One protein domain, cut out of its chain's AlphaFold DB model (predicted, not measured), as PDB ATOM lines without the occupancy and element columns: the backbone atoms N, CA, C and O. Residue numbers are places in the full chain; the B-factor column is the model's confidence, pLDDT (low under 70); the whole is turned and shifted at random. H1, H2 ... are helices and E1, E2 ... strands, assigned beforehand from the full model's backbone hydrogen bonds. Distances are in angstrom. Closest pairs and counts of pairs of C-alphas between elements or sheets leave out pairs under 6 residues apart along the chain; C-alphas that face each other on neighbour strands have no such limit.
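AT A GLANCE: This is residues 32 to 98 of the 115 residues of the protein "Transpeptidase domain-containing protein" of Desulfotomaculum ferrireducens (UniProt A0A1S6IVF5). A small three-stranded sheet with two short helices, H1 and H2, forms a head at one end, and an arm leads away from it to the long helix H3, which makes the other end. Residues 73 to 84, of which 77 to 84 belong to H3, stand free. The printed part has 67 residues, with three named helices and three named strands in the order E1 H1 E2 E3 H2 H3; the sheet has the order E1 E3 E2 and is mixed. The class is mixed, helices and strands, with 33 residues, under half, in named elements. The whole is only just extended, close to loose, with a radius of gyration of the C-alphas of 16.8 A and spans of 45 by 32 by 20 A.

IN THESE COORDINATES: E1, residues 36 to 38, begins at C-alpha 36 (2.169, 1.348, -42.439) and is 6.4 A long. H1 is residues 42 to 45, 5.3 A. E2, residues 52 to 55, is 10.1 A and E3, residues 62 to 65, 9.9 A. H2 is residues 67 to 70, 4.9 A. H3, residues 77 to 90, is 21.3 A and ends at C-alpha 90 (-31.800, 1.709, -43.192).

HOW THE PARTS SIT: E1 and E3 are parallel at 26 degrees, with N 37 and O 62 2.8 A apart, within hydrogen-bond range. The hairpin E2 and E3 is antiparallel at 174 degrees, with N 54 and O 63 at 2.9 A. H2 only grazes the sheet; its closest C-alphas to E2 are Ser 70 and Val 53, 7.2 A. H1 and H3 are not on the sheet, and H2 and H3 are apart. In H3, 7 of 10 O i to N i+4 pairs are within hydrogen-bond range; H1 and H2 are too short for such a pair.

THE WHOLE: The C-alphas farthest apart, Asn 43 and Gly 92, are 45.5 A apart. The printed part has no cut, and no link is long. Residues 32 to 33 are under 70 in pLDDT.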
ATOM      1  N   GLY A  32      -3.554  -4.665 -32.637       51.75
ATOM      2  CA  GLY A  32      -2.128  -4.320 -32.626       51.75
ATOM      3  C   GLY A  32      -1.597  -3.656 -33.901       51.75
ATOM      4  O   GLY A  32      -1.720  -4.186 -34.994       51.75
ATOM      5  N   ASN A  33      -0.984  -2.480 -33.727       62.09
ATOM      6  CA  ASN A  33      -0.082  -1.780 -34.652       62.09
ATOM      7  C   ASN A  33      -0.330  -2.028 -36.148       62.09
ATOM      8  O   ASN A  33       0.373  -2.820 -36.771       62.09
ATOM      9  N   THR A  34      -1.275  -1.294 -36.742       77.19
ATOM     10  CA  THR A  34      -1.409  -1.207 -38.201       77.19
ATOM     11  C   THR A  34      -0.045  -0.917 -38.823       77.19
ATOM     12  O   THR A  34       0.486   0.186 -38.672       77.19
ATOM     13  N   VAL A  35       0.522  -1.907 -39.513       90.38
ATOM     14  CA  VAL A  35       1.782  -1.741 -40.233       90.38
ATOM     15  C   VAL A  35       1.519  -0.776 -41.378       90.38
ATOM     16  O   VAL A  35       0.689  -1.047 -42.244       90.38
ATOM     17  N   LYS A  36       2.189   0.375 -41.351       95.50
ATOM     18  CA  LYS A  36       2.169   1.348 -42.439       95.50
ATOM     19  C   LYS A  36       3.441   1.198 -43.252       95.50
ATOM     20  O   LYS A  36       4.537   1.322 -42.712       95.50
ATOM     21  N   ASN A  37       3.278   0.986 -44.541       97.31
ATOM     22  CA  ASN A  37       4.341   0.981 -45.519       97.31
ATOM     23  C   ASN A  37       4.195   2.231 -46.394       97.31
ATOM     24  O   ASN A  37       3.145   2.467 -46.994       97.31
ATOM     25  N   ILE A  38       5.233   3.065 -46.426       97.56
ATOM     26  CA  ILE A  38       5.236   4.278 -47.243       97.56
ATOM     27  C   ILE A  38       5.786   3.917 -48.615       97.56
ATOM     28  O   ILE A  38       6.934   3.496 -48.737       97.56
ATOM     29  N   VAL A  39       4.959   4.089 -49.640       97.31
ATOM     30  CA  VAL A  39       5.291   3.719 -51.018       97.31
ATOM     31  C   VAL A  39       5.523   4.965 -51.861       97.31
ATOM     32  O   VAL A  39       4.825   5.969 -51.705       97.31
ATOM     33  N   ASP A  40       6.491   4.904 -52.775       96.06
ATOM     34  CA  ASP A  40       6.678   5.941 -53.787       96.06
ATOM     35  C   ASP A  40       5.892   5.588 -55.052       96.06
ATOM     36  O   ASP A  40       6.204   4.631 -55.758       96.06
ATOM     37  N   LEU A  41       4.854   6.379 -55.325       96.12
ATOM     38  CA  LEU A  41       4.014   6.281 -56.518       96.12
ATOM     39  C   LEU A  41       4.023   7.585 -57.325       96.12
ATOM     40  O   LEU A  41       3.132   7.807 -58.143       96.12
ATOM     41  N   SER A  42       5.022   8.448 -57.122       95.38
ATOM     42  CA  SER A  42       5.136   9.756 -57.786       95.38
ATOM     43  C   SER A  42       4.978   9.682 -59.308       95.38
ATOM     44  O   SER A  42       4.181  10.427 -59.881       95.38
ATOM     45  N   ASN A  43       5.633   8.708 -59.945       96.00
ATOM     46  CA  ASN A  43       5.519   8.463 -61.384       96.00
ATOM     47  C   ASN A  43       4.092   8.097 -61.821       96.00
ATOM     48  O   ASN A  43       3.674   8.484 -62.902       96.00
ATOM     49  N   SER A  44       3.316   7.395 -60.989       96.62
ATOM     50  CA  SER A  44       1.925   7.035 -61.321       96.62
ATOM     51  C   SER A  44       0.973   8.229 -61.237       96.62
ATOM     52  O   SER A  44      -0.063   8.245 -61.898       96.62
ATOM     53  N   PHE A  45       1.317   9.235 -60.433       95.56
ATOM     54  CA  PHE A  45       0.521  10.449 -60.267       95.56
ATOM     55  C   PHE A  45       0.854  11.536 -61.301       95.56
ATOM     56  O   PHE A  45       0.139  12.530 -61.352       95.56
ATOM     57  N   ASN A  46       1.879  11.366 -62.148       94.94
ATOM     58  CA  ASN A  46       2.215  12.286 -63.249       94.94
ATOM     59  C   ASN A  46       2.260  13.773 -62.833       94.94
ATOM     60  O   ASN A  46       1.747  14.646 -63.531       94.94
ATOM     61  N   GLY A  47       2.837  14.069 -61.664       92.94
ATOM     62  CA  GLY A  47       2.934  15.434 -61.128       92.94
ATOM     63  C   GLY A  47       1.660  15.973 -60.462       92.94
ATOM     64  O   GLY A  47       1.666  17.102 -59.974       92.94
ATOM     65  N   LEU A  48       0.578  15.189 -60.391       95.31
ATOM     66  CA  LEU A  48      -0.622  15.547 -59.638       95.31
ATOM     67  C   LEU A  48      -0.383  15.415 -58.131       95.31
ATOM     68  O   LEU A  48       0.073  14.386 -57.634       95.31
ATOM     69  N   THR A  49      -0.795  16.432 -57.378       94.88
ATOM     70  CA  THR A  49      -0.812  16.369 -55.913       94.88
ATOM     71  C   THR A  49      -1.995  15.523 -55.447       94.88
ATOM     72  O   THR A  49      -3.109  16.021 -55.283       94.88
ATOM     73  N   GLY A  50      -1.751  14.233 -55.227       95.06
ATOM     74  CA  GLY A  50      -2.751  13.282 -54.748       95.06
ATOM     75  C   GLY A  50      -2.238  12.388 -53.622       95.06
ATOM     76  O   GLY A  50      -1.129  12.559 -53.117       95.06
ATOM     77  N   THR A  51      -3.083  11.458 -53.188       97.44
ATOM     78  CA  THR A  51      -2.758  10.432 -52.192       97.44
ATOM     79  C   THR A  51      -3.424   9.121 -52.588       97.44
ATOM     80  O   THR A  51      -4.494   9.131 -53.201       97.44
ATOM     81  N   LEU A  52      -2.787   8.002 -52.250       97.56
ATOM     82  CA  LEU A  52      -3.365   6.667 -52.353       97.56
ATOM     83  C   LEU A  52      -3.186   5.969 -51.008       97.56
ATOM     84  O   LEU A  52      -2.098   6.001 -50.436       97.56
ATOM     85  N   VAL A  53      -4.251   5.336 -50.525       97.56
ATOM     86  CA  VAL A  53      -4.228   4.490 -49.331       97.56
ATOM     87  C   VAL A  53      -4.836   3.150 -49.716       97.56
ATOM     88  O   VAL A  53      -6.002   3.097 -50.111       97.56
ATOM     89  N   VAL A  54      -4.056   2.080 -49.603       97.50
ATOM     90  CA  VAL A  54      -4.514   0.705 -49.828       97.50
ATOM     91  C   VAL A  54      -4.446  -0.037 -48.506       97.50
ATOM     92  O   VAL A  54      -3.441   0.041 -47.807       97.50
ATOM     93  N   LYS A  55      -5.524  -0.742 -48.156       96.75
ATOM     94  CA  LYS A  55      -5.579  -1.591 -46.967       96.75
ATOM     95  C   LYS A  55      -5.726  -3.044 -47.377       96.75
ATOM     96  O   LYS A  55      -6.728  -3.402 -47.996       96.75
ATOM     97  N   ASP A  56      -4.782  -3.873 -46.960       95.69
ATOM     98  CA  ASP A  56      -4.961  -5.316 -46.992       95.69
ATOM     99  C   ASP A  56      -5.935  -5.726 -45.871       95.69
ATOM    100  O   ASP A  56      -5.754  -5.389 -44.699       95.69
ATOM    101  N   ILE A  57      -7.023  -6.409 -46.234       94.56
ATOM    102  CA  ILE A  57      -8.103  -6.740 -45.289       94.56
ATOM    103  C   ILE A  57      -7.710  -7.903 -44.363       94.56
ATOM    104  O   ILE A  57      -8.222  -7.972 -43.247       94.56
ATOM    105  N   GLN A  58      -6.809  -8.795 -44.789       92.75
ATOM    106  CA  GLN A  58      -6.416  -9.978 -44.015       92.75
ATOM    107  C   GLN A  58      -5.385  -9.627 -42.937       92.75
ATOM    108  O   GLN A  58      -5.558  -9.966 -41.771       92.75
ATOM    109  N   SER A  59      -4.324  -8.928 -43.333       93.81
ATOM    110  CA  SER A  59      -3.212  -8.515 -42.474       93.81
ATOM    111  C   SER A  59      -3.459  -7.179 -41.771       93.81
ATOM    112  O   SER A  59      -2.821  -6.879 -40.766       93.81
ATOM    113  N   GLY A  60      -4.365  -6.349 -42.297       92.31
ATOM    114  CA  GLY A  60      -4.588  -4.990 -41.809       92.31
ATOM    115  C   GLY A  60      -3.507  -3.985 -42.219       92.31
ATOM    116  O   GLY A  60      -3.639  -2.819 -41.846       92.31
ATOM    117  N   GLN A  61      -2.481  -4.398 -42.975       96.00
ATOM    118  CA  GLN A  61      -1.405  -3.529 -43.455       96.00
ATOM    119  C   GLN A  61      -1.946  -2.400 -44.346       96.00
ATOM    120  O   GLN A  61      -2.880  -2.595 -45.129       96.00
ATOM    121  N   LEU A  62      -1.344  -1.215 -44.219       97.44
ATOM    122  CA  LEU A  62      -1.602  -0.055 -45.065       97.44
ATOM    123  C   LEU A  62      -0.392   0.251 -45.940       97.44
ATOM    124  O   LEU A  62       0.680   0.527 -45.410       97.44
ATOM    125  N   ASP A  63      -0.592   0.324 -47.251       97.88
ATOM    126  CA  ASP A  63       0.351   0.962 -48.166       97.88
ATOM    127  C   ASP A  63      -0.134   2.391 -48.448       97.88
ATOM    128  O   ASP A  63      -1.288   2.605 -48.839       97.88
ATOM    129  N   ILE A  64       0.721   3.387 -48.202       98.19
ATOM    130  CA  ILE A  64       0.347   4.806 -48.241       98.19
ATOM    131  C   ILE A  64       1.307   5.593 -49.132       98.19
ATOM    132  O   ILE A  64       2.504   5.678 -48.858       98.19
ATOM    133  N   TYR A  65       0.754   6.251 -50.151       98.12
ATOM    134  CA  TYR A  65       1.426   7.300 -50.916       98.12
ATOM    135  C   TYR A  65       0.945   8.678 -50.449       98.12
ATOM    136  O   TYR A  65      -0.262   8.944 -50.393       98.12
ATOM    137  N   ASN A  66       1.896   9.570 -50.153       96.88
ATOM    138  CA  ASN A  66       1.650  10.917 -49.629       96.88
ATOM    139  C   ASN A  66       0.866  10.903 -48.298       96.88
ATOM    140  O   ASN A  66      -0.275  11.369 -48.213       96.88
ATOM    141  N   GLU A  67       1.489  10.359 -47.244       96.19
ATOM    142  CA  GLU A  67       0.851  10.184 -45.929       96.19
ATOM    143  C   GLU A  67       0.316  11.500 -45.354       96.19
ATOM    144  O   GLU A  67      -0.814  11.538 -44.865       96.19
ATOM    145  N   MET A  68       1.066  12.597 -45.477       95.56
ATOM    146  CA  MET A  68       0.615  13.903 -44.991       95.56
ATOM    147  C   MET A  68      -0.705  14.332 -45.647       95.56
ATOM    148  O   MET A  68      -1.600  14.832 -44.964       95.56
ATOM    149  N   ASN A  69      -0.853  14.135 -46.961       96.12
ATOM    150  CA  ASN A  69      -2.087  14.482 -47.660       96.12
ATOM    151  C   ASN A  69      -3.218  13.474 -47.389       96.12
ATOM    152  O   ASN A  69      -4.376  13.882 -47.370       96.12
ATOM    153  N   SER A  70      -2.901  12.204 -47.099       96.56
ATOM    154  CA  SER A  70      -3.887  11.164 -46.739       96.56
ATOM    155  C   SER A  70      -4.710  11.497 -45.488       96.56
ATOM    156  O   SER A  70      -5.850  11.061 -45.359       96.56
ATOM    157  N   GLN A  71      -4.144  12.289 -44.571       96.12
ATOM    158  CA  GLN A  71      -4.799  12.678 -43.319       96.12
ATOM    159  C   GLN A  71      -5.629  13.964 -43.449       96.12
ATOM    160  O   GLN A  71      -6.342  14.344 -42.516       96.12
ATOM    161  N   LYS A  72      -5.567  14.649 -44.599       97.25
ATOM    162  CA  LYS A  72      -6.382  15.839 -44.856       97.25
ATOM    163  C   LYS A  72      -7.789  15.422 -45.266       97.25
ATOM    164  O   LYS A  72      -7.982  14.570 -46.130       97.25
ATOM    165  N   ARG A  73      -8.792  16.055 -44.659       96.50
ATOM    166  CA  ARG A  73     -10.201  15.826 -44.993       96.50
ATOM    167  C   ARG A  73     -10.616  16.729 -46.149       96.50
ATOM    168  O   ARG A  73     -10.396  17.936 -46.097       96.50
ATOM    169  N   PHE A  74     -11.274  16.143 -47.140       95.31
ATOM    170  CA  PHE A  74     -11.882  16.849 -48.266       95.31
ATOM    171  C   PHE A  74     -13.392  16.629 -48.268       95.31
ATOM    172  O   PHE A  74     -13.891  15.682 -47.655       95.31
ATOM    173  N   SER A  75     -14.125  17.489 -48.980       96.81
ATOM    174  CA  SER A  75     -15.530  17.208 -49.268       96.81
ATOM    175  C   SER A  75     -15.628  15.870 -50.013       96.81
ATOM    176  O   SER A  75     -14.950  15.702 -51.030       96.81
ATOM    177  N   PRO A  76     -16.468  14.925 -49.561       96.50
ATOM    178  CA  PRO A  76     -16.646  13.649 -50.253       96.50
ATOM    179  C   PRO A  76     -17.309  13.825 -51.630       96.50
ATOM    180  O   PRO A  76     -17.239  12.934 -52.474       96.50
ATOM    181  N   MET A  77     -17.950  14.973 -51.888       97.19
ATOM    182  CA  MET A  77     -18.703  15.220 -53.120       97.19
ATOM    183  C   MET A  77     -19.628  14.026 -53.426       97.19
ATOM    184  O   MET A  77     -20.387  13.574 -52.568       97.19
ATOM    185  N   SER A  78     -19.559  13.465 -54.634       97.69
ATOM    186  CA  SER A  78     -20.374  12.312 -55.010       97.69
ATOM    187  C   SER A  78     -20.009  11.005 -54.294       97.69
ATOM    188  O   SER A  78     -20.862  10.121 -54.289       97.69
ATOM    189  N   SER A  79     -18.847  10.864 -53.640       97.88
ATOM    190  CA  SER A  79     -18.533   9.643 -52.869       97.88
ATOM    191  C   SER A  79     -19.430   9.486 -51.635       97.88
ATOM    192  O   SER A  79     -19.720   8.364 -51.220       97.88
ATOM    193  N   PHE A  80     -20.003  10.586 -51.123       98.38
ATOM    194  CA  PHE A  80     -21.000  10.555 -50.045       98.38
ATOM    195  C   PHE A  80     -22.261   9.765 -50.414       98.38
ATOM    196  O   PHE A  80     -22.975   9.292 -49.530       98.38
ATOM    197  N   LYS A  81     -22.532   9.569 -51.712       97.81
ATOM    198  CA  LYS A  81     -23.677   8.777 -52.170       97.81
ATOM    199  C   LYS A  81     -23.647   7.344 -51.627       97.81
ATOM    200  O   LYS A  81     -24.718   6.804 -51.400       97.81
ATOM    201  N   ILE A  82     -22.471   6.776 -51.327       98.25
ATOM    202  CA  ILE A  82     -22.350   5.466 -50.661       98.25
ATOM    203  C   ILE A  82     -23.062   5.491 -49.300       98.25
ATOM    204  O   ILE A  82     -23.959   4.688 -49.052       98.25
ATOM    205  N   MET A  83     -22.720   6.459 -48.443       98.06
ATOM    206  CA  MET A  83     -23.344   6.605 -47.123       98.06
ATOM    207  C   MET A  83     -24.818   6.992 -47.233       98.06
ATOM    208  O   MET A  83     -25.655   6.436 -46.528       98.06
ATOM    209  N   ASN A  84     -25.154   7.899 -48.153       97.75
ATOM    210  CA  ASN A  84     -26.538   8.300 -48.395       97.75
ATOM    211  C   ASN A  84     -27.424   7.108 -48.805       97.75
ATOM    212  O   ASN A  84     -28.551   6.991 -48.331       97.75
ATOM    213  N   SER A  85     -26.915   6.194 -49.638       97.12
ATOM    214  CA  SER A  85     -27.627   4.969 -50.022       97.12
ATOM    215  C   SER A  85     -27.823   4.010 -48.846       97.12
ATOM    216  O   SER A  85     -28.911   3.456 -48.707       97.12
ATOM    217  N   LEU A  86     -26.821   3.844 -47.974       98.19
ATOM    218  CA  LEU A  86     -26.958   3.027 -46.759       98.19
ATOM    219  C   LEU A  86     -28.014   3.601 -45.805       98.19
ATOM    220  O   LEU A  86     -28.856   2.858 -45.306       98.19
ATOM    221  N   ILE A  87     -28.029   4.924 -45.617       98.31
ATOM    222  CA  ILE A  87     -29.049   5.612 -44.810       98.31
ATOM    223  C   ILE A  87     -30.441   5.423 -45.423       98.31
ATOM    224  O   ILE A  87     -31.397   5.142 -44.701       98.31
ATOM    225  N   ALA A  88     -30.572   5.540 -46.745       98.19
ATOM    226  CA  ALA A  88     -31.846   5.352 -47.438       98.19
ATOM    227  C   ALA A  88     -32.379   3.913 -47.302       98.19
ATOM    228  O   ALA A  88     -33.583   3.731 -47.136       98.19
ATOM    229  N   LEU A  89     -31.493   2.907 -47.313       98.06
ATOM    230  CA  LEU A  89     -31.853   1.512 -47.030       98.06
ATOM    231  C   LEU A  89     -32.294   1.331 -45.574       98.06
ATOM    232  O   LEU A  89     -33.353   0.769 -45.315       98.06
ATOM    233  N   GLN A  90     -31.509   1.841 -44.622       98.12
ATOM    234  CA  GLN A  90     -31.800   1.709 -43.192       98.12
ATOM    235  C   GLN A  90     -33.103   2.415 -42.789       98.12
ATOM    236  O   GLN A  90     -33.831   1.928 -41.930       98.12
ATOM    237  N   SER A  91     -33.402   3.558 -43.405       98.06
ATOM    238  CA  SER A  91     -34.633   4.322 -43.161       98.06
ATOM    239  C   SER A  91     -35.845   3.817 -43.953       98.06
ATOM    240  O   SER A  91     -36.945   4.332 -43.762       98.06
ATOM    241  N   GLY A  92     -35.667   2.834 -44.840       97.00
ATOM    242  CA  GLY A  92     -36.737   2.284 -45.677       97.00
ATOM    243  C   GLY A  92     -37.191   3.188 -46.829       97.00
ATOM    244  O   GLY A  92     -38.182   2.871 -47.484       97.00
ATOM    245  N   VAL A  93     -36.478   4.288 -47.109       97.62
ATOM    246  CA  VAL A  93     -36.736   5.161 -48.273       97.62
ATOM    247  C   VAL A  93     -36.531   4.400 -49.584       97.62
ATOM    248  O   VAL A  93     -37.273   4.608 -50.542       97.62
ATOM    249  N   ILE A  94     -35.533   3.513 -49.617       97.81
ATOM    250  CA  ILE A  94     -35.348   2.517 -50.678       97.81
ATOM    251  C   ILE A  94     -35.227   1.125 -50.057       97.81
ATOM    252  O   ILE A  94     -34.818   0.979 -48.906       97.81
ATOM    253  N   GLN A  95     -35.555   0.097 -50.831       97.62
ATOM    254  CA  GLN A  95     -35.456  -1.310 -50.443       97.62
ATOM    255  C   GLN A  95     -34.690  -2.100 -51.508       97.62
ATOM    256  O   GLN A  95     -34.427  -1.596 -52.602       97.62
ATOM    257  N   ARG A  96     -34.332  -3.350 -51.190       94.94
ATOM    258  CA  ARG A  96     -33.561  -4.246 -52.073       94.94
ATOM    259  C   ARG A  96     -34.155  -4.347 -53.482       94.94
ATOM    260  O   ARG A  96     -33.409  -4.380 -54.454       94.94
ATOM    261  N   ASP A  97     -35.473  -4.437 -53.569       96.12
ATOM    262  CA  ASP A  97     -36.263  -4.605 -54.789       96.12
ATOM    263  C   ASP A  97     -37.017  -3.328 -55.196       96.12
ATOM    264  O   ASP A  97     -37.657  -3.296 -56.246       96.12
ATOM    265  N   ASN A  98     -36.907  -2.255 -54.407       96.25
ATOM    266  CA  ASN A  98     -37.599  -0.995 -54.647       96.25
ATOM    267  C   ASN A  98     -36.686   0.212 -54.389       96.25
ATOM    268  O   ASN A  98     -36.715   0.835 -53.329       96.25
TER     269      ASN A  98